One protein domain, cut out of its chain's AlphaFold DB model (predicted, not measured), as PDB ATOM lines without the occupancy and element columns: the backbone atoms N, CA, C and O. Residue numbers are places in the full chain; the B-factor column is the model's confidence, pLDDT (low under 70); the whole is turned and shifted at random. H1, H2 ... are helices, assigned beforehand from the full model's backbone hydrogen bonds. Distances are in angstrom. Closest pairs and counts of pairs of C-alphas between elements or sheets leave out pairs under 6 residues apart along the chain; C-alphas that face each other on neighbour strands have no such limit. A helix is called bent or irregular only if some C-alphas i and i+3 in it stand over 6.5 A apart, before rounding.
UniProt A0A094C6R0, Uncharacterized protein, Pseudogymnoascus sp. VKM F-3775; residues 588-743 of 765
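AT A GLANCE: This is residues 588 to 743 of the 765 residues of an uncharacterized protein of Pseudogymnoascus sp. VKM F-3775 (UniProt A0A094C6R0). This is an elongated stack of long helices that run roughly along one axis: H1 goes through the middle, H8 packs along one side of it, and H2 and H5 lie on its other side, with H4 beside H5. The short H3, H6 and H7 lie toward the end where H1 begins. The 156 printed residues, all helix by class, hold eight named helices, H1 to H8 in order, and no named strand. The whole is compact, with a radius of gyration of the C-alphas of 16.6 A, and spans 55 by 31 by 21 A.

IN THESE COORDINATES: Find C-alpha 588 at (-58.130, 60.480, 26.918); from there H1 runs 47.9 A to residue 622. It is irregular, with C-alphas 613 and 616 7.5 A apart, and has a kink of 65 degrees near residue 616. Next come H2, residues 626 to 642, H3, 644 to 653, H4, 656 to 675 and 28.7 A long, H5, 680 to 694, H6, 696 to 699, and H7, 701 to 708. H8, residues 715 to 742, runs 41.3 A to C-alpha 742 at (-53.613, 22.051, 32.977).

HOW THE PARTS SIT: Start at the hub, H1, which touches H8 the same way at a shallow tilt of 30 degrees; the C-alphas of Leu 610 and Gly 732 are closest, 4.1 A. H1, H2 and H5 form a bundle, three helices side by side; Gly 639 and Leu 692 bring the C-alphas of H2 and H5 to 4.2 A. H4 and H5, a hairpin, touch at Ser 663 and Ala 693, their closest C-alphas, 4.8 A. H6 touches H3, closest at the C-alphas of Pro 644 and Ser 699, 5.7 A. H7 and H8 only just touch, with 3 pairs of C-alphas within 8 A, closest at Val 705 and Met 718, 7.0 A. Every O i to N i+4 pair is within hydrogen-bond range in H4, H5 and H7, but 24 of 31 in H1, 11 of 13 in H2, 5 of 6 in H3 and 18 of 24 in H8; H6 is too short for one.

THE WHOLE: Look at His 623 and Val 712 for the C-alphas farthest apart, 55.6 A. The printed part has no cut, no link is long, and no printed residue is under 70 in pLDDT.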
ATOM      1  N   ALA A 588     -57.652  61.865  26.931       88.56
ATOM      2  CA  ALA A 588     -58.130  60.480  26.918       88.56
ATOM      3  C   ALA A 588     -57.540  59.672  25.749       88.56
ATOM      4  O   ALA A 588     -57.029  58.575  25.950       88.56
ATOM      5  N   ARG A 589     -57.511  60.248  24.540       90.31
ATOM      6  CA  ARG A 589     -56.935  59.597  23.356       90.31
ATOM      7  C   ARG A 589     -55.443  59.315  23.531       90.31
ATOM      8  O   ARG A 589     -54.991  58.234  23.173       90.31
ATOM      9  N   LYS A 590     -54.686  60.260  24.099       91.06
ATOM     10  CA  LYS A 590     -53.249  60.076  24.364       91.06
ATOM     11  C   LYS A 590     -52.995  58.939  25.350       91.06
ATOM     12  O   LYS A 590     -52.153  58.088  25.088       91.06
ATOM     13  N   TRP A 591     -53.749  58.902  26.447       92.38
ATOM     14  CA  TRP A 591     -53.631  57.850  27.458       92.38
ATOM     15  C   TRP A 591     -54.023  56.472  26.925       92.38
ATOM     16  O   TRP A 591     -53.307  55.512  27.184       92.38
ATOM     17  N   VAL A 592     -55.076  56.374  26.109       94.25
ATOM     18  CA  VAL A 592     -55.440  55.113  25.441       94.25
ATOM     19  C   VAL A 592     -54.292  54.606  24.564       94.25
ATOM     20  O   VAL A 592     -53.959  53.428  24.628       94.25
ATOM     21  N   ILE A 593     -53.636  55.481  23.795       92.56
ATOM     22  CA  ILE A 593     -52.485  55.086  22.966       92.56
ATOM     23  C   ILE A 593     -51.330  54.577  23.840       92.56
ATOM     24  O   ILE A 593     -50.752  53.539  23.529       92.56
ATOM     25  N   VAL A 594     -51.013  55.267  24.939       93.88
ATOM     26  CA  VAL A 594     -49.957  54.842  25.877       93.88
ATOM     27  C   VAL A 594     -50.273  53.475  26.482       93.88
ATOM     28  O   VAL A 594     -49.399  52.617  26.503       93.88
ATOM     29  N   ILE A 595     -51.514  53.247  26.918       94.00
ATOM     30  CA  ILE A 595     -51.948  51.967  27.499       94.00
ATOM     31  C   ILE A 595     -51.860  50.839  26.467       94.00
ATOM     32  O   ILE A 595     -51.367  49.763  26.786       94.00
ATOM     33  N   VAL A 596     -52.276  51.079  25.220       94.12
ATOM     34  CA  VAL A 596     -52.160  50.081  24.142       94.12
ATOM     35  C   VAL A 596     -50.695  49.725  23.877       94.12
ATOM     36  O   VAL A 596     -50.376  48.545  23.729       94.12
ATOM     37  N   LEU A 597     -49.798  50.716  23.845       94.06
ATOM     38  CA  LEU A 597     -48.360  50.477  23.677       94.06
ATOM     39  C   LEU A 597     -47.767  49.710  24.862       94.06
ATOM     40  O   LEU A 597     -47.018  48.761  24.644       94.06
ATOM     41  N   ALA A 598     -48.136  50.086  26.087       94.31
ATOM     42  CA  ALA A 598     -47.719  49.419  27.315       94.31
ATOM     43  C   ALA A 598     -48.146  47.943  27.328       94.31
ATOM     44  O   ALA A 598     -47.298  47.065  27.421       94.31
ATOM     45  N   LEU A 599     -49.436  47.659  27.116       94.19
ATOM     46  CA  LEU A 599     -49.970  46.291  27.080       94.19
ATOM     47  C   LEU A 599     -49.339  45.443  25.971       94.19
ATOM     48  O   LEU A 599     -48.988  44.288  26.203       94.19
ATOM     49  N   SER A 600     -49.165  46.012  24.775       93.94
ATOM     50  CA  SER A 600     -48.529  45.300  23.657       93.94
ATOM     51  C   SER A 600     -47.079  44.955  23.980       93.94
ATOM     52  O   SER A 600     -46.609  43.860  23.683       93.94
ATOM     53  N   SER A 601     -46.371  45.874  24.632       93.56
ATOM     54  CA  SER A 601     -44.982  45.664  24.999       93.56
ATOM     55  C   SER A 601     -44.822  44.644  26.131       93.56
ATOM     56  O   SER A 601     -43.996  43.739  26.014       93.56
ATOM     57  N   THR A 602     -45.683  44.696  27.154       94.19
ATOM     58  CA  THR A 602     -45.795  43.637  28.171       94.19
ATOM     59  C   THR A 602     -46.089  42.286  27.534       94.19
ATOM     60  O   THR A 602     -45.496  41.291  27.931       94.19
ATOM     61  N   SER A 603     -46.967  42.227  26.529       93.19
ATOM     62  CA  SER A 603     -47.274  40.979  25.824       93.19
ATOM     63  C   SER A 603     -46.044  40.399  25.118       93.19
ATOM     64  O   SER A 603     -45.832  39.189  25.179       93.19
ATOM     65  N   VAL A 604     -45.226  41.229  24.465       92.69
ATOM     66  CA  VAL A 604     -44.005  40.779  23.773       92.69
ATOM     67  C   VAL A 604     -42.952  40.295  24.769       92.69
ATOM     68  O   VAL A 604     -42.360  39.233  24.566       92.69
ATOM     69  N   THR A 605     -42.726  41.030  25.860       93.38
ATOM     70  CA  THR A 605     -41.743  40.630  26.878       93.38
ATOM     71  C   THR A 605     -42.210  39.417  27.683       93.38
ATOM     72  O   THR A 605     -41.400  38.535  27.959       93.38
ATOM     73  N   CYS A 606     -43.510  39.297  27.957       93.75
ATOM     74  CA  CYS A 606     -44.131  38.099  28.530       93.75
ATOM     75  C   CYS A 606     -43.954  36.875  27.625       93.75
ATOM     76  O   CYS A 606     -43.527  35.822  28.089       93.75
ATOM     77  N   ASN A 607     -44.180  37.016  26.314       91.50
ATOM     78  CA  ASN A 607     -43.980  35.923  25.361       91.50
ATOM     79  C   ASN A 607     -42.531  35.396  25.342       91.50
ATOM     80  O   ASN A 607     -42.311  34.211  25.087       91.50
ATOM     81  N   SER A 608     -41.544  36.256  25.626       93.62
ATOM     82  CA  SER A 608     -40.143  35.834  25.722       93.62
ATOM     83  C   SER A 608     -39.921  34.865  26.886       93.62
ATOM     84  O   SER A 608     -39.385  33.780  26.682       93.62
ATOM     85  N   SER A 609     -40.393  35.206  28.087       92.62
ATOM     86  CA  SER A 609     -40.148  34.423  29.299       92.62
ATOM     87  C   SER A 609     -41.111  33.251  29.460       92.62
ATOM     88  O   SER A 609     -40.715  32.237  30.025       92.62
ATOM     89  N   LEU A 610     -42.325  33.324  28.903       91.12
ATOM     90  CA  LEU A 610     -43.288  32.213  28.864       91.12
ATOM     91  C   LEU A 610     -42.644  30.924  28.324       91.12
ATOM     92  O   LEU A 610     -42.907  29.830  28.816       91.12
ATOM     93  N   TYR A 611     -41.753  31.062  27.341       90.62
ATOM     94  CA  TYR A 611     -41.090  29.946  26.672       90.62
ATOM     95  C   TYR A 611     -40.271  29.052  27.616       90.62
ATOM     96  O   TYR A 611     -40.269  27.835  27.433       90.62
ATOM     97  N   SER A 612     -39.627  29.608  28.648       91.00
ATOM     98  CA  SER A 612     -38.767  28.821  29.546       91.00
ATOM     99  C   SER A 612     -39.536  27.767  30.340       91.00
ATOM    100  O   SER A 612     -39.012  26.693  30.619       91.00
ATOM    101  N   THR A 613     -40.812  28.024  30.634       90.06
ATOM    102  CA  THR A 613     -41.672  27.066  31.347       90.06
ATOM    103  C   THR A 613     -42.048  25.848  30.513       90.06
ATOM    104  O   THR A 613     -42.448  24.829  31.068       90.06
ATOM    105  N   THR A 614     -41.915  25.931  29.185       87.50
ATOM    106  CA  THR A 614     -42.310  24.868  28.245       87.50
ATOM    107  C   THR A 614     -41.170  23.904  27.910       87.50
ATOM    108  O   THR A 614     -41.381  22.949  27.165       87.50
ATOM    109  N   TYR A 615     -39.963  24.113  28.452       89.12
ATOM    110  CA  TYR A 615     -38.774  23.332  28.086       89.12
ATOM    111  C   TYR A 615     -38.944  21.834  28.300       89.12
ATOM    112  O   TYR A 615     -38.584  21.069  27.414       89.12
ATOM    113  N   THR A 616     -39.537  21.417  29.420       84.88
ATOM    114  CA  THR A 616     -39.748  19.996  29.738       84.88
ATOM    115  C   THR A 616     -40.651  19.295  28.725       84.88
ATOM    116  O   THR A 616     -40.392  18.150  28.366       84.88
ATOM    117  N   GLN A 617     -41.681  19.981  28.222       85.31
ATOM    118  CA  GLN A 617     -42.586  19.430  27.213       85.31
ATOM    119  C   GLN A 617     -41.976  19.503  25.802       85.31
ATOM    120  O   GLN A 617     -42.129  18.577  25.012       85.31
ATOM    121  N   ILE A 618     -41.225  20.562  25.482       86.81
ATOM    122  CA  ILE A 618     -40.552  20.730  24.183       86.81
ATOM    123  C   ILE A 618     -39.439  19.695  23.986       86.81
ATOM    124  O   ILE A 618     -39.323  19.122  22.901       86.81
ATOM    125  N   THR A 619     -38.613  19.441  25.003       88.06
ATOM    126  CA  THR A 619     -37.539  18.438  24.912       88.06
ATOM    127  C   THR A 619     -38.105  17.027  24.771       88.06
ATOM    128  O   THR A 619     -37.546  16.234  24.012       88.06
ATOM    129  N   ALA A 620     -39.239  16.742  25.422       85.50
ATOM    130  CA  ALA A 620     -39.971  15.488  25.271       85.50
ATOM    131  C   ALA A 620     -40.592  15.334  23.870       85.50
ATOM    132  O   ALA A 620     -40.391  14.300  23.239       85.50
ATOM    133  N   ASP A 621     -41.272  16.365  23.357       86.00
ATOM    134  CA  ASP A 621     -41.995  16.321  22.075       86.00
ATOM    135  C   ASP A 621     -41.083  16.284  20.845       86.00
ATOM    136  O   ASP A 621     -41.419  15.661  19.839       86.00
ATOM    137  N   PHE A 622     -39.961  17.006  20.880       87.38
ATOM    138  CA  PHE A 622     -39.031  17.090  19.749       87.38
ATOM    139  C   PHE A 622     -37.801  16.192  19.909       87.38
ATOM    140  O   PHE A 622     -36.954  16.178  19.018       87.38
ATOM    141  N   HIS A 623     -37.687  15.467  21.028       88.38
ATOM    142  CA  HIS A 623     -36.543  14.612  21.360       88.38
ATOM    143  C   HIS A 623     -35.187  15.333  21.237       88.38
ATOM    144  O   HIS A 623     -34.228  14.808  20.671       88.38
ATOM    145  N   VAL A 624     -35.108  16.559  21.767       91.38
ATOM    146  CA  VAL A 624     -33.900  17.402  21.730       91.38
ATOM    147  C   VAL A 624     -33.352  17.687  23.123       91.38
ATOM    148  O   VAL A 624     -34.071  17.604  24.117       91.38
ATOM    149  N   SER A 625     -32.071  18.057  23.203       92.75
ATOM    150  CA  SER A 625     -31.449  18.448  24.468       92.75
ATOM    151  C   SER A 625     -31.988  19.789  24.983       92.75
ATOM    152  O   SER A 625     -32.386  20.669  24.216       92.75
ATOM    153  N   GLU A 626     -31.947  19.974  26.303       87.81
ATOM    154  CA  GLU A 626     -32.345  21.225  26.967       87.81
ATOM    155  C   GLU A 626     -31.541  22.438  26.469       87.81
ATOM    156  O   GLU A 626     -32.070  23.546  26.362       87.81
ATOM    157  N   LEU A 627     -30.281  22.218  26.070       91.56
ATOM    158  CA  LEU A 627     -29.432  23.242  25.462       91.56
ATOM    159  C   LEU A 627     -30.051  23.794  24.168       91.56
ATOM    160  O   LEU A 627     -30.125  25.009  23.980       91.56
ATOM    161  N   VAL A 628     -30.544  22.911  23.293       91.12
ATOM    162  CA  VAL A 628     -31.183  23.306  22.027       91.12
ATOM    163  C   VAL A 628     -32.533  23.978  22.287       91.12
ATOM    164  O   VAL A 628     -32.866  24.954  21.617       91.12
ATOM    165  N   ALA A 629     -33.297  23.524  23.284       89.25
ATOM    166  CA  ALA A 629     -34.539  24.193  23.675       89.25
ATOM    167  C   ALA A 629     -34.278  25.627  24.177       89.25
ATOM    168  O   ALA A 629     -34.962  26.559  23.745       89.25
ATOM    169  N   THR A 630     -33.234  25.817  24.995       92.94
ATOM    170  CA  THR A 630     -32.812  27.122  25.538       92.94
ATOM    171  C   THR A 630     -32.409  28.111  24.444       92.94
ATOM    172  O   THR A 630     -32.672  29.310  24.562       92.94
ATOM    173  N   LEU A 631     -31.852  27.619  23.331       93.50
ATOM    174  CA  LEU A 631     -31.492  28.446  22.177       93.50
ATOM    175  C   LEU A 631     -32.686  29.250  21.633       93.50
ATOM    176  O   LEU A 631     -32.501  30.365  21.151       93.50
ATOM    177  N   GLY A 632     -33.916  28.740  21.758       93.38
ATOM    178  CA  GLY A 632     -35.117  29.460  21.323       93.38
ATOM    179  C   GLY A 632     -35.363  30.759  22.097       93.38
ATOM    180  O   GLY A 632     -35.765  31.755  21.492       93.38
ATOM    181  N   LEU A 633     -35.066  30.788  23.402       94.44
ATOM    182  CA  LEU A 633     -35.132  32.011  24.209       94.44
ATOM    183  C   LEU A 633     -34.045  32.993  23.770       94.44
ATOM    184  O   LEU A 633     -34.332  34.160  23.501       94.44
ATOM    185  N   SER A 634     -32.811  32.506  23.644       96.19
ATOM    186  CA  SER A 634     -31.660  33.318  23.242       96.19
ATOM    187  C   SER A 634     -31.869  33.965  21.872       96.19
ATOM    188  O   SER A 634     -31.618  35.157  21.709       96.19
ATOM    189  N   LEU A 635     -32.397  33.217  20.899       95.88
ATOM    190  CA  LEU A 635     -32.703  33.730  19.562       95.88
ATOM    191  C   LEU A 635     -33.839  34.759  19.569       95.88
ATOM    192  O   LEU A 635     -33.777  35.730  18.815       95.88
ATOM    193  N   PHE A 636     -34.848  34.595  20.429       95.50
ATOM    194  CA  PHE A 636     -35.903  35.599  20.593       95.50
ATOM    195  C   PHE A 636     -35.331  36.927  21.112       95.50
ATOM    196  O   PHE A 636     -35.622  37.990  20.555       95.50
ATOM    197  N   LEU A 637     -34.477  36.873  22.141       95.62
ATOM    198  CA  LEU A 637     -33.800  38.052  22.694       95.62
ATOM    199  C   LEU A 637     -32.836  38.686  21.679       95.62
ATOM    200  O   LEU A 637     -32.813  39.909  21.545       95.62
ATOM    201  N   LEU A 638     -32.096  37.870  20.922       96.62
ATOM    202  CA  LEU A 638     -31.207  38.334  19.854       96.62
ATOM    203  C   LEU A 638     -31.985  39.092  18.770       96.62
ATOM    204  O   LEU A 638     -31.617  40.210  18.409       96.62
ATOM    205  N   GLY A 639     -33.095  38.522  18.292       95.50
ATOM    206  CA  GLY A 639     -33.985  39.182  17.337       95.50
ATOM    207  C   GLY A 639     -34.527  40.505  17.883       95.50
ATOM    208  O   GLY A 639     -34.489  41.524  17.188       95.50
ATOM    209  N   MET A 640     -34.950  40.524  19.152       94.00
ATOM    210  CA  MET A 640     -35.404  41.750  19.815       94.00
ATOM    211  C   MET A 640     -34.315  42.819  19.941       94.00
ATOM    212  O   MET A 640     -34.648  44.000  19.859       94.00
ATOM    213  N   GLY A 641     -33.052  42.430  20.133       94.38
ATOM    214  CA  GLY A 641     -31.913  43.345  20.247       94.38
ATOM    215  C   GLY A 641     -31.443  43.925  18.910       94.38
ATOM    216  O   GLY A 641     -31.035  45.083  18.861       94.38
ATOM    217  N   ILE A 642     -31.543  43.161  17.817       95.56
ATOM    218  CA  ILE A 642     -31.141  43.602  16.466       95.56
ATOM    219  C   ILE A 642     -32.191  44.535  15.844       95.56
ATOM    220  O   ILE A 642     -31.861  45.509  15.169       95.56
ATOM    221  N   ALA A 643     -33.473  44.259  16.070       94.25
ATOM    222  CA  ALA A 643     -34.577  44.962  15.426       94.25
ATOM    223  C   ALA A 643     -34.617  46.502  15.597       94.25
ATOM    224  O   ALA A 643     -34.946  47.177  14.615       94.25
ATOM    225  N   PRO A 644     -34.269  47.106  16.756       93.94
ATOM    226  CA  PRO A 644     -34.274  48.558  16.944       93.94
ATOM    227  C   PRO A 644     -33.368  49.307  15.963       93.94
ATOM    228  O   PRO A 644     -33.694  50.438  15.599       93.94
ATOM    229  N   LEU A 645     -32.289  48.669  15.486       93.56
ATOM    230  CA  LEU A 645     -31.366  49.238  14.496       93.56
ATOM    231  C   LEU A 645     -32.079  49.598  13.185       93.56
ATOM    232  O   LEU A 645     -31.727  50.581  12.537       93.56
ATOM    233  N   PHE A 646     -33.110  48.835  12.818       93.00
ATOM    234  CA  PHE A 646     -33.880  49.039  11.593       93.00
ATOM    235  C   PHE A 646     -35.217  49.727  11.871       93.00
ATOM    236  O   PHE A 646     -35.575  50.697  11.203       93.00
ATOM    237  N   LEU A 647     -35.960  49.249  12.872       91.06
ATOM    238  CA  LEU A 647     -37.324  49.706  13.149       91.06
ATOM    239  C   LEU A 647     -37.369  51.135  13.702       91.06
ATOM    240  O   LEU A 647     -38.339  51.845  13.432       91.06
ATOM    241  N   GLY A 648     -36.324  51.581  14.409       90.44
ATOM    242  CA  GLY A 648     -36.193  52.959  14.887       90.44
ATOM    243  C   GLY A 648     -36.183  53.967  13.729       90.44
ATOM    244  O   GLY A 648     -37.164  54.702  13.579       90.44
ATOM    245  N   PRO A 649     -35.156  53.956  12.853       92.44
ATOM    246  CA  PRO A 649     -35.084  54.851  11.693       92.44
ATOM    247  C   PRO A 649     -36.278  54.709  10.739       92.44
ATOM    248  O   PRO A 649     -36.809  55.698  10.226       92.44
ATOM    249  N   LEU A 650     -36.763  53.480  10.530       89.19
ATOM    250  CA  LEU A 650     -37.917  53.222   9.667       89.19
ATOM    251  C   LEU A 650     -39.195  53.884  10.208       89.19
ATOM    252  O   LEU A 650     -40.018  54.378   9.431       89.19
ATOM    253  N   SER A 651     -39.342  53.948  11.537       92.69
ATOM    254  CA  SER A 651     -40.460  54.634  12.192       92.69
ATOM    255  C   SER A 651     -40.419  56.150  12.048       92.69
ATOM    256  O   SER A 651     -41.477  56.774  12.094       92.69
ATOM    257  N   GLU A 652     -39.246  56.739  11.826       88.75
ATOM    258  CA  GLU A 652     -39.105  58.175  11.578       88.75
ATOM    259  C   GLU A 652     -39.439  58.514  10.124       88.75
ATOM    260  O   GLU A 652     -40.153  59.482   9.865       88.75
ATOM    261  N   HIS A 653     -39.019  57.674   9.171       87.00
ATOM    262  CA  HIS A 653     -39.259  57.917   7.747       87.00
ATOM    263  C   HIS A 653     -40.697  57.597   7.309       87.00
ATOM    264  O   HIS A 653     -41.375  58.419   6.691       87.00
ATOM    265  N   PHE A 654     -41.200  56.404   7.638       85.00
ATOM    266  CA  PHE A 654     -42.548  55.967   7.247       85.00
ATOM    267  C   PHE A 654     -43.615  56.369   8.275       85.00
ATOM    268  O   PHE A 654     -44.821  56.265   8.011       85.00
ATOM    269  N   GLY A 655     -43.183  56.886   9.429       85.12
ATOM    270  CA  GLY A 655     -43.961  57.277  10.601       85.12
ATOM    271  C   GLY A 655     -44.416  56.095  11.467       85.12
ATOM    272  O   GLY A 655     -44.497  54.957  11.017       85.12
ATOM    273  N   ARG A 656     -44.791  56.385  12.717       89.44
ATOM    274  CA  ARG A 656     -44.857  55.380  13.797       89.44
ATOM    275  C   ARG A 656     -45.987  54.345  13.688       89.44
ATOM    276  O   ARG A 656     -45.757  53.159  13.890       89.44
ATOM    277  N   ARG A 657     -47.211  54.759  13.325       89.88
ATOM    278  CA  ARG A 657     -48.399  53.871  13.289       89.88
ATOM    279  C   ARG A 657     -48.263  52.655  12.342       89.88
ATOM    280  O   ARG A 657     -48.554  51.555  12.799       89.88
ATOM    281  N   PRO A 658     -47.843  52.800  11.068       91.69
ATOM    282  CA  PRO A 658     -47.630  51.653  10.178       91.69
ATOM    283  C   PRO A 658     -46.624  50.634  10.713       91.69
ATOM    284  O   PRO A 658     -46.838  49.440  10.541       91.69
ATOM    285  N   ILE A 659     -45.569  51.100  11.390       93.94
ATOM    286  CA  ILE A 659     -44.541  50.219  11.952       93.94
ATOM    287  C   ILE A 659     -45.116  49.352  13.070       93.94
ATOM    288  O   ILE A 659     -44.873  48.151  13.066       93.94
ATOM    289  N   TYR A 660     -45.947  49.904  13.960       93.62
ATOM    290  CA  TYR A 660     -46.628  49.097  14.983       93.62
ATOM    291  C   TYR A 660     -47.590  48.069  14.399       93.62
ATOM    292  O   TYR A 660     -47.622  46.932  14.856       93.62
ATOM    293  N   ILE A 661     -48.369  48.453  13.385       93.62
ATOM    294  CA  ILE A 661     -49.330  47.539  12.755       93.62
ATOM    295  C   ILE A 661     -48.588  46.403  12.043       93.62
ATOM    296  O   ILE A 661     -48.958  45.244  12.206       93.62
ATOM    297  N   GLY A 662     -47.521  46.720  11.301       93.88
ATOM    298  CA  GLY A 662     -46.680  45.714  10.653       93.88
ATOM    299  C   GLY A 662     -45.994  44.799  11.667       93.88
ATOM    300  O   GLY A 662     -46.055  43.584  11.533       93.88
ATOM    301  N   SER A 663     -45.409  45.378  12.716       93.94
ATOM    302  CA  SER A 663     -44.783  44.651  13.826       93.94
ATOM    303  C   SER A 663     -45.744  43.663  14.486       93.94
ATOM    304  O   SER A 663     -45.406  42.488  14.610       93.94
ATOM    305  N   LEU A 664     -46.958  44.102  14.833       93.06
ATOM    306  CA  LEU A 664     -47.979  43.237  15.426       93.06
ATOM    307  C   LEU A 664     -48.398  42.117  14.470       93.06
ATOM    308  O   LEU A 664     -48.460  40.960  14.869       93.06
ATOM    309  N   PHE A 665     -48.651  42.453  13.203       95.06
ATOM    310  CA  PHE A 665     -49.058  41.489  12.183       95.06
ATOM    311  C   PHE A 665     -48.008  40.389  11.986       95.06
ATOM    312  O   PHE A 665     -48.330  39.206  12.064       95.06
ATOM    313  N   PHE A 666     -46.743  40.770  11.798       94.50
ATOM    314  CA  PHE A 666     -45.657  39.805  11.647       94.50
ATOM    315  C   PHE A 666     -45.401  39.028  12.940       94.50
ATOM    316  O   PHE A 666     -45.214  37.818  12.882       94.50
ATOM    317  N   SER A 667     -45.462  39.675  14.106       92.38
ATOM    318  CA  SER A 667     -45.299  39.000  15.398       92.38
ATOM    319  C   SER A 667     -46.338  37.890  15.594       92.38
ATOM    320  O   SER A 667     -45.969  36.785  15.989       92.38
ATOM    321  N   LEU A 668     -47.600  38.125  15.220       92.81
ATOM    322  CA  LEU A 668     -48.657  37.108  15.264       92.81
ATOM    323  C   LEU A 668     -48.417  35.958  14.278       92.81
ATOM    324  O   LEU A 668     -48.617  34.801  14.637       92.81
ATOM    325  N   ILE A 669     -47.956  36.250  13.058       95.56
ATOM    326  CA  ILE A 669     -47.626  35.215  12.062       95.56
ATOM    327  C   ILE A 669     -46.495  34.314  12.565       95.56
ATOM    328  O   ILE A 669     -46.584  33.090  12.470       95.56
ATOM    329  N   TRP A 670     -45.438  34.896  13.128       94.69
ATOM    330  CA  TRP A 670     -44.305  34.120  13.633       94.69
ATOM    331  C   TRP A 670     -44.651  33.355  14.910       94.69
ATOM    332  O   TRP A 670     -44.165  32.239  15.105       94.69
ATOM    333  N   LEU A 671     -45.547  33.895  15.741       90.69
ATOM    334  CA  LEU A 671     -46.104  33.171  16.880       90.69
ATOM    335  C   LEU A 671     -46.940  31.965  16.422       90.69
ATOM    336  O   LEU A 671     -46.786  30.873  16.970       90.69
ATOM    337  N   LEU A 672     -47.750  32.124  15.371       91.38
ATOM    338  CA  LEU A 672     -48.493  31.022  14.754       91.38
ATOM    339  C   LEU A 672     -47.546  29.951  14.189       91.38
ATOM    340  O   LEU A 672     -47.781  28.759  14.378       91.38
ATOM    341  N   MET A 673     -46.439  30.361  13.565       92.00
ATOM    342  CA  MET A 673     -45.406  29.434  13.092       92.00
ATOM    343  C   MET A 673     -44.760  28.645  14.242       92.00
ATOM    344  O   MET A 673     -44.476  27.460  14.086       92.00
ATOM    345  N   CYS A 674     -44.567  29.267  15.412       89.56
ATOM    346  CA  CYS A 674     -44.091  28.568  16.608       89.56
ATOM    347  C   CYS A 674     -45.115  27.538  17.109       89.56
ATOM    348  O   CYS A 674     -44.729  26.418  17.444       89.56
ATOM    349  N   ALA A 675     -46.404  27.890  17.128       87.44
ATOM    350  CA  ALA A 675     -47.477  27.002  17.579       87.44
ATOM    351  C   ALA A 675     -47.649  25.768  16.669       87.44
ATOM    352  O   ALA A 675     -47.825  24.656  17.162       87.44
ATOM    353  N   LEU A 676     -47.525  25.948  15.350       87.75
ATOM    354  CA  LEU A 676     -47.668  24.888  14.338       87.75
ATOM    355  C   LEU A 676     -46.352  24.160  14.010       87.75
ATOM    356  O   LEU A 676     -46.284  23.380  13.059       87.75
ATOM    357  N   SER A 677     -45.276  24.423  14.754       88.56
ATOM    358  CA  SER A 677     -43.968  23.838  14.462       88.56
ATOM    359  C   SER A 677     -43.934  22.335  14.774       88.56
ATOM    360  O   SER A 677     -44.192  21.914  15.902       88.56
ATOM    361  N   HIS A 678     -43.569  21.523  13.776       86.06
ATOM    362  CA  HIS A 678     -43.338  20.073  13.916       86.06
ATOM    363  C   HIS A 678     -41.858  19.701  14.048       86.06
ATOM    364  O   HIS A 678     -41.543  18.583  14.429       86.06
ATOM    365  N   ASN A 679     -40.958  20.667  13.825       89.69
ATOM    366  CA  ASN A 679     -39.517  20.519  14.003       89.69
ATOM    367  C   ASN A 679     -38.965  21.656  14.870       89.69
ATOM    368  O   ASN A 679     -39.440  22.795  14.787       89.69
ATOM    369  N   ILE A 680     -37.901  21.373  15.626       90.31
ATOM    370  CA  ILE A 680     -37.236  22.368  16.479       90.31
ATOM    371  C   ILE A 680     -36.670  23.542  15.667       90.31
ATOM    372  O   ILE A 680     -36.783  24.688  16.084       90.31
ATOM    373  N   SER A 681     -36.149  23.302  14.460       92.75
ATOM    374  CA  SER A 681     -35.588  24.365  13.614       92.75
ATOM    375  C   SER A 681     -36.639  25.411  13.233       92.75
ATOM    376  O   SER A 681     -36.368  26.609  13.281       92.75
ATOM    377  N   THR A 682     -37.866  24.980  12.924       92.94
ATOM    378  CA  THR A 682     -38.989  25.883  12.633       92.94
ATOM    379  C   THR A 682     -39.374  26.703  13.863       92.94
ATOM    380  O   THR A 682     -39.635  27.900  13.737       92.94
ATOM    381  N   MET A 683     -39.348  26.091  15.052       91.94
ATOM    382  CA  MET A 683     -39.542  26.801  16.318       91.94
ATOM    383  C   MET A 683     -38.460  27.873  16.511       91.94
ATOM    384  O   MET A 683     -38.793  29.034  16.727       91.94
ATOM    385  N   LEU A 684     -37.175  27.526  16.377       94.69
ATOM    386  CA  LEU A 684     -36.054  28.457  16.568       94.69
ATOM    387  C   LEU A 684     -36.115  29.656  15.607       94.69
ATOM    388  O   LEU A 684     -35.972  30.803  16.039       94.69
ATOM    389  N   ILE A 685     -36.398  29.409  14.324       96.06
ATOM    390  CA  ILE A 685     -36.566  30.471  13.320       96.06
ATOM    391  C   ILE A 685     -37.764  31.359  13.677       96.06
ATOM    392  O   ILE A 685     -37.668  32.587  13.620       96.06
ATOM    393  N   GLY A 686     -38.884  30.764  14.096       94.56
ATOM    394  CA  GLY A 686     -40.069  31.515  14.511       94.56
ATOM    395  C   GLY A 686     -39.841  32.372  15.743       94.56
ATOM    396  O   GLY A 686     -40.338  33.495  15.797       94.56
ATOM    397  N   ARG A 687     -39.023  31.908  16.690       94.75
ATOM    398  CA  ARG A 687     -38.628  32.695  17.863       94.75
ATOM    399  C   ARG A 687     -37.775  33.893  17.464       94.75
ATOM    400  O   ARG A 687     -38.083  35.007  17.882       94.75
ATOM    401  N   PHE A 688     -36.772  33.697  16.610       96.81
ATOM    402  CA  PHE A 688     -35.939  34.796  16.114       96.81
ATOM    403  C   PHE A 688     -36.771  35.865  15.387       96.81
ATOM    404  O   PHE A 688     -36.719  37.047  15.737       96.81
ATOM    405  N   LEU A 689     -37.592  35.450  14.415       96.19
ATOM    406  CA  LEU A 689     -38.433  36.363  13.636       96.19
ATOM    407  C   LEU A 689     -39.537  37.008  14.485       96.19
ATOM    408  O   LEU A 689     -39.856  38.182  14.292       96.19
ATOM    409  N   GLY A 690     -40.090  36.276  15.454       94.25
ATOM    410  CA  GLY A 690     -41.079  36.781  16.404       94.25
ATOM    411  C   GLY A 690     -40.514  37.876  17.307       94.25
ATOM    412  O   GLY A 690     -41.160  38.912  17.476       94.25
ATOM    413  N   GLY A 691     -39.293  37.690  17.821       94.50
ATOM    414  CA  GLY A 691     -38.577  38.711  18.587       94.50
ATOM    415  C   GLY A 691     -38.239  39.935  17.734       94.50
ATOM    416  O   GLY A 691     -38.489  41.072  18.142       94.50
ATOM    417  N   LEU A 692     -37.766  39.712  16.504       95.44
ATOM    418  CA  LEU A 692     -37.452  40.787  15.560       95.44
ATOM    419  C   LEU A 692     -38.692  41.626  15.218       95.44
ATOM    420  O   LEU A 692     -38.640  42.856  15.243       95.44
ATOM    421  N   ALA A 693     -39.825  40.974  14.960       94.62
ATOM    422  CA  ALA A 693     -41.083  41.652  14.685       94.62
ATOM    423  C   ALA A 693     -41.629  42.377  15.923       94.62
ATOM    424  O   ALA A 693     -42.046  43.524  15.797       94.62
ATOM    425  N   GLY A 694     -41.607  41.766  17.112       91.94
ATOM    426  CA  GLY A 694     -42.191  42.327  18.342       91.94
ATOM    427  C   GLY A 694     -41.447  43.534  18.935       91.94
ATOM    428  O   GLY A 694     -42.037  44.325  19.671       91.94
ATOM    429  N   SER A 695     -40.176  43.741  18.582       94.31
ATOM    430  CA  SER A 695     -39.318  44.783  19.173       94.31
ATOM    431  C   SER A 695     -39.755  46.234  18.901       94.31
ATOM    432  O   SER A 695     -39.360  47.156  19.626       94.31
ATOM    433  N   ALA A 696     -40.609  46.483  17.897       93.62
ATOM    434  CA  ALA A 696     -41.108  47.838  17.617       93.62
ATOM    435  C   ALA A 696     -41.814  48.459  18.833       93.62
ATOM    436  O   ALA A 696     -41.692  49.663  19.074       93.62
ATOM    437  N   PHE A 697     -42.528  47.640  19.611       92.56
ATOM    438  CA  PHE A 697     -43.244  48.079  20.807       92.56
ATOM    439  C   PHE A 697     -42.311  48.546  21.918       92.56
ATOM    440  O   PHE A 697     -42.693  49.457  22.643       92.56
ATOM    441  N   LEU A 698     -41.085  48.018  21.981       91.81
ATOM    442  CA  LEU A 698     -40.079  48.412  22.964       91.81
ATOM    443  C   LEU A 698     -39.291  49.653  22.517       91.81
ATOM    444  O   LEU A 698     -39.070  50.573  23.308       91.81
ATOM    445  N   SER A 699     -38.881  49.689  21.247       92.62
ATOM    446  CA  SER A 699     -37.939  50.688  20.718       92.62
ATOM    447  C   SER A 699     -38.601  51.978  20.225       92.62
ATOM    448  O   SER A 699     -38.099  53.072  20.482       92.62
ATOM    449  N   VAL A 700     -39.754  51.890  19.553       93.88
ATOM    450  CA  VAL A 700     -40.412  53.056  18.931       93.88
ATOM    451  C   VAL A 700     -41.292  53.812  19.934       93.88
ATOM    452  O   VAL A 700     -41.558  55.004  19.765       93.88
ATOM    453  N   ALA A 701     -41.751  53.146  20.999       90.75
ATOM    454  CA  ALA A 701     -42.735  53.703  21.933       90.75
ATOM    455  C   ALA A 701     -42.232  54.927  22.694       90.75
ATOM    456  O   ALA A 701     -42.990  55.887  22.807       90.75
ATOM    457  N   GLY A 702     -40.958  54.973  23.095       89.69
ATOM    458  CA  GLY A 702     -40.384  56.171  23.720       89.69
ATOM    459  C   GLY A 702     -40.504  57.413  22.826       89.69
ATOM    460  O   GLY A 702     -40.929  58.475  23.281       89.69
ATOM    461  N   GLY A 703     -40.234  57.259  21.527       89.12
ATOM    462  CA  GLY A 703     -40.424  58.331  20.552       89.12
ATOM    463  C   GLY A 703     -41.899  58.683  20.331       89.12
ATOM    464  O   GLY A 703     -42.243  59.858  20.251       89.12
ATOM    465  N   THR A 704     -42.800  57.694  20.304       91.38
ATOM    466  CA  THR A 704     -44.250  57.944  20.181       91.38
ATOM    467  C   THR A 704     -44.795  58.757  21.354       91.38
ATOM    468  O   THR A 704     -45.558  59.703  21.152       91.38
ATOM    469  N   VAL A 705     -44.406  58.419  22.584       91.56
ATOM    470  CA  VAL A 705     -44.824  59.163  23.779       91.56
ATOM    471  C   VAL A 705     -44.201  60.568  23.777       91.56
ATOM    472  O   VAL A 705     -44.902  61.540  24.067       91.56
ATOM    473  N   GLY A 706     -42.936  60.693  23.357       88.25
ATOM    474  CA  GLY A 706     -42.247  61.975  23.175       88.25
ATOM    475  C   GLY A 706     -42.921  62.918  22.171       88.25
ATOM    476  O   GLY A 706     -42.970  64.124  22.407       88.25
ATOM    477  N   ASP A 707     -43.508  62.383  21.099       88.88
ATOM    478  CA  ASP A 707     -44.213  63.185  20.090       88.88
ATOM    479  C   ASP A 707     -45.599  63.665  20.565       88.88
ATOM    480  O   ASP A 707     -46.086  64.705  20.115       88.88
ATOM    481  N   MET A 708     -46.252  62.928  21.474       89.38
ATOM    482  CA  MET A 708     -47.613  63.230  21.950       89.38
ATOM    483  C   MET A 708     -47.655  64.142  23.186       89.38
ATOM    484  O   MET A 708     -48.624  64.895  23.366       89.38
ATOM    485  N   PHE A 709     -46.657  64.068  24.071       89.06
ATOM    486  CA  PHE A 709     -46.639  64.793  25.346       89.06
ATOM    487  C   PHE A 709     -45.614  65.930  25.351       89.06
ATOM    488  O   PHE A 709     -44.511  65.820  24.826       89.06
ATOM    489  N   ARG A 710     -45.971  67.051  25.989       84.00
ATOM    490  CA  ARG A 710     -45.029  68.155  26.224       84.00
ATOM    491  C   ARG A 710     -44.006  67.724  27.277       84.00
ATOM    492  O   ARG A 710     -44.331  66.932  28.153       84.00
ATOM    493  N   LYS A 711     -42.801  68.305  27.259       80.00
ATOM    494  CA  LYS A 711     -41.690  67.942  28.170       80.00
ATOM    495  C   LYS A 711     -42.070  67.904  29.661       80.00
ATOM    496  O   LYS A 711     -41.513  67.102  30.396       80.00
ATOM    497  N   VAL A 712     -43.009  68.754  30.088       81.12
ATOM    498  CA  VAL A 712     -43.493  68.822  31.480       81.12
ATOM    499  C   VAL A 712     -44.400  67.634  31.832       81.12
ATOM    500  O   VAL A 712     -44.286  67.084  32.919       81.12
ATOM    501  N   ASP A 713     -45.232  67.184  30.892       84.19
ATOM    502  CA  ASP A 713     -46.229  66.125  31.108       84.19
ATOM    503  C   ASP A 713     -45.725  64.734  30.672       84.19
ATOM    504  O   ASP A 713     -46.434  63.740  30.810       84.19
ATOM    505  N   LEU A 714     -44.509  64.654  30.121       88.31
ATOM    506  CA  LEU A 714     -43.929  63.439  29.537       88.31
ATOM    507  C   LEU A 714     -43.553  62.378  30.584       88.31
ATOM    508  O   LEU A 714     -43.526  61.187  30.279       88.31
ATOM    509  N   GLN A 715     -43.260  62.799  31.817       89.75
ATOM    510  CA  GLN A 715     -42.701  61.921  32.850       89.75
ATOM    511  C   GLN A 715     -43.670  60.811  33.275       89.75
ATOM    512  O   GLN A 715     -43.261  59.657  33.372       89.75
ATOM    513  N   ALA A 716     -44.949  61.132  33.496       90.38
ATOM    514  CA  ALA A 716     -45.927  60.157  33.982       90.38
ATOM    515  C   ALA A 716     -46.253  59.054  32.947       90.38
ATOM    516  O   ALA A 716     -46.174  57.877  33.302       90.38
ATOM    517  N   PRO A 717     -46.537  59.369  31.665       90.81
ATOM    518  CA  PRO A 717     -46.722  58.348  30.631       90.81
ATOM    519  C   PRO A 717     -45.492  57.457  30.433       90.81
ATOM    520  O   PRO A 717     -45.634  56.245  30.287       90.81
ATOM    521  N   MET A 718     -44.285  58.038  30.463       92.12
ATOM    522  CA  MET A 718     -43.051  57.262  30.328       92.12
ATOM    523  C   MET A 718     -42.779  56.367  31.533       92.12
ATOM    524  O   MET A 718     -42.295  55.257  31.351       92.12
ATOM    525  N   MET A 719     -43.111  56.809  32.748       92.88
ATOM    526  CA  MET A 719     -43.002  55.982  33.951       92.88
ATOM    527  C   MET A 719     -43.884  54.735  33.848       92.88
ATOM    528  O   MET A 719     -43.396  53.629  34.065       92.88
ATOM    529  N   ILE A 720     -45.158  54.909  33.479       91.06
ATOM    530  CA  ILE A 720     -46.114  53.800  33.352       91.06
ATOM    531  C   ILE A 720     -45.665  52.823  32.266       91.06
ATOM    532  O   ILE A 720     -45.607  51.621  32.510       91.06
ATOM    533  N   TYR A 721     -45.280  53.334  31.096       92.88
ATOM    534  CA  TYR A 721     -44.772  52.505  30.005       92.88
ATOM    535  C   TYR A 721     -43.503  51.721  30.399       92.88
ATOM    536  O   TYR A 721     -43.406  50.521  30.144       92.88
ATOM    537  N   SER A 722     -42.541  52.358  31.070       92.50
ATOM    538  CA  SER A 722     -41.326  51.669  31.519       92.50
ATOM    539  C   SER A 722     -41.627  50.586  32.557       92.50
ATOM    540  O   SER A 722     -41.043  49.508  32.485       92.50
ATOM    541  N   ALA A 723     -42.558  50.829  33.486       92.06
ATOM    542  CA  ALA A 723     -42.962  49.836  34.483       92.06
ATOM    543  C   ALA A 723     -43.566  48.583  33.829       92.06
ATOM    544  O   ALA A 723     -43.209  47.460  34.184       92.06
ATOM    545  N   THR A 724     -44.412  48.763  32.810       90.19
ATOM    546  CA  THR A 724     -45.066  47.647  32.109       90.19
ATOM    547  C   THR A 724     -44.086  46.712  31.389       90.19
ATOM    548  O   THR A 724     -44.387  45.532  31.198       90.19
ATOM    549  N   GLN A 725     -42.883  47.194  31.058       88.06
ATOM    550  CA  GLN A 725     -41.833  46.386  30.434       88.06
ATOM    551  C   GLN A 725     -41.248  45.338  31.371       88.06
ATOM    552  O   GLN A 725     -41.023  44.204  30.949       88.06
ATOM    553  N   PHE A 726     -41.012  45.730  32.623       88.88
ATOM    554  CA  PHE A 726     -40.453  44.859  33.654       88.88
ATOM    555  C   PHE A 726     -41.479  43.844  34.159       88.88
ATOM    556  O   PHE A 726     -41.110  42.724  34.487       88.88
ATOM    557  N   MET A 727     -42.770  44.190  34.123       92.19
ATOM    558  CA  MET A 727     -43.841  43.261  34.499       92.19
ATOM    559  C   MET A 727     -43.971  42.064  33.547       92.19
ATOM    560  O   MET A 727     -44.370  40.985  33.972       92.19
ATOM    561  N   GLY A 728     -43.666  42.221  32.255       90.88
ATOM    562  CA  GLY A 728     -43.866  41.143  31.279       90.88
ATOM    563  C   GLY A 728     -43.043  39.883  31.574       90.88
ATOM    564  O   GLY A 728     -43.637  38.808  31.667       90.88
ATOM    565  N   PRO A 729     -41.715  39.981  31.783       92.44
ATOM    566  CA  PRO A 729     -40.883  38.833  32.120       92.44
ATOM    567  C   PRO A 729     -41.317  38.094  33.387       92.44
ATOM    568  O   PRO A 729     -41.174  36.877  33.421       92.44
ATOM    569  N   GLU A 730     -41.878  38.796  34.374       92.94
ATOM    570  CA  GLU A 730     -42.406  38.208  35.616       92.94
ATOM    571  C   GLU A 730     -43.737  37.474  35.389       92.94
ATOM    572  O   GLU A 730     -43.939  36.370  35.896       92.94
ATOM    573  N   LEU A 731     -44.633  38.048  34.578       92.81
ATOM    574  CA  LEU A 731     -45.927  37.440  34.252       92.81
ATOM    575  C   LEU A 731     -45.795  36.194  33.367       92.81
ATOM    576  O   LEU A 731     -46.636  35.301  33.458       92.81
ATOM    577  N   GLY A 732     -44.761  36.111  32.527       91.50
ATOM    578  CA  GLY A 732     -44.569  34.987  31.609       91.50
ATOM    579  C   GLY A 732     -44.489  33.634  32.318       91.50
ATOM    580  O   GLY A 732     -45.350  32.796  32.068       91.50
ATOM    581  N   PRO A 733     -43.534  33.392  33.233       91.31
ATOM    582  CA  PRO A 733     -43.436  32.117  33.929       91.31
ATOM    583  C   PRO A 733     -44.649  31.801  34.805       91.31
ATOM    584  O   PRO A 733     -45.019  30.637  34.919       91.31
ATOM    585  N   LEU A 734     -45.298  32.823  35.374       90.62
ATOM    586  CA  LEU A 734     -46.524  32.654  36.154       90.62
ATOM    587  C   LEU A 734     -47.663  32.096  35.287       90.62
ATOM    588  O   LEU A 734     -48.287  31.097  35.641       90.62
ATOM    589  N   LEU A 735     -47.908  32.713  34.126       89.25
ATOM    590  CA  LEU A 735     -48.930  32.259  33.181       89.25
ATOM    591  C   LEU A 735     -48.549  30.919  32.541       89.25
ATOM    592  O   LEU A 735     -49.398  30.046  32.397       89.25
ATOM    593  N   GLY A 736     -47.279  30.738  32.180       85.75
ATOM    594  CA  GLY A 736     -46.778  29.532  31.521       85.75
ATOM    595  C   GLY A 736     -46.780  28.310  32.425       85.75
ATOM    596  O   GLY A 736     -47.180  27.239  31.987       85.75
ATOM    597  N   GLY A 737     -46.410  28.479  33.696       85.62
ATOM    598  CA  GLY A 737     -46.493  27.423  34.701       85.62
ATOM    599  C   GLY A 737     -47.929  26.946  34.900       85.62
ATOM    600  O   GLY A 737     -48.180  25.748  34.823       85.62
ATOM    601  N   PHE A 738     -48.875  27.881  35.049       87.25
ATOM    602  CA  PHE A 738     -50.296  27.546  35.168       87.25
ATOM    603  C   PHE A 738     -50.830  26.849  33.907       87.25
ATOM    604  O   PHE A 738     -51.480  25.815  33.998       87.25
ATOM    605  N   ILE A 739     -50.528  27.360  32.709       85.75
ATOM    606  CA  ILE A 739     -50.984  26.745  31.449       85.75
ATOM    607  C   ILE A 739     -50.410  25.332  31.283       85.75
ATOM    608  O   ILE A 739     -51.155  24.417  30.936       85.75
ATOM    609  N   ASN A 740     -49.121  25.132  31.564       82.25
ATOM    610  CA  ASN A 740     -48.459  23.838  31.388       82.25
ATOM    611  C   ASN A 740     -48.886  22.779  32.418       82.25
ATOM    612  O   ASN A 740     -48.638  21.597  32.187       82.25
ATOM    613  N   GLU A 741     -49.505  23.180  33.533       81.56
ATOM    614  CA  GLU A 741     -50.077  22.261  34.524       81.56
ATOM    615  C   GLU A 741     -51.415  21.666  34.050       81.56
ATOM    616  O   GLU A 741     -51.659  20.476  34.241       81.56
ATOM    617  N   TYR A 742     -52.262  22.467  33.392       76.31
ATOM    618  CA  TYR A 742     -53.613  22.051  32.977       76.31
ATOM    619  C   TYR A 742     -53.741  21.705  31.483       76.31
ATOM    620  O   TYR A 742     -54.740  21.110  31.078       76.31
ATOM    621  N   THR A 743     -52.764  22.075  30.649       73.88
ATOM    622  CA  THR A 743     -52.798  21.893  29.186       73.88
ATOM    623  C   THR A 743     -51.405  21.663  28.586       73.88
ATOM    624  O   THR A 743     -50.381  21.983  29.184       73.88
TER     625      THR A 743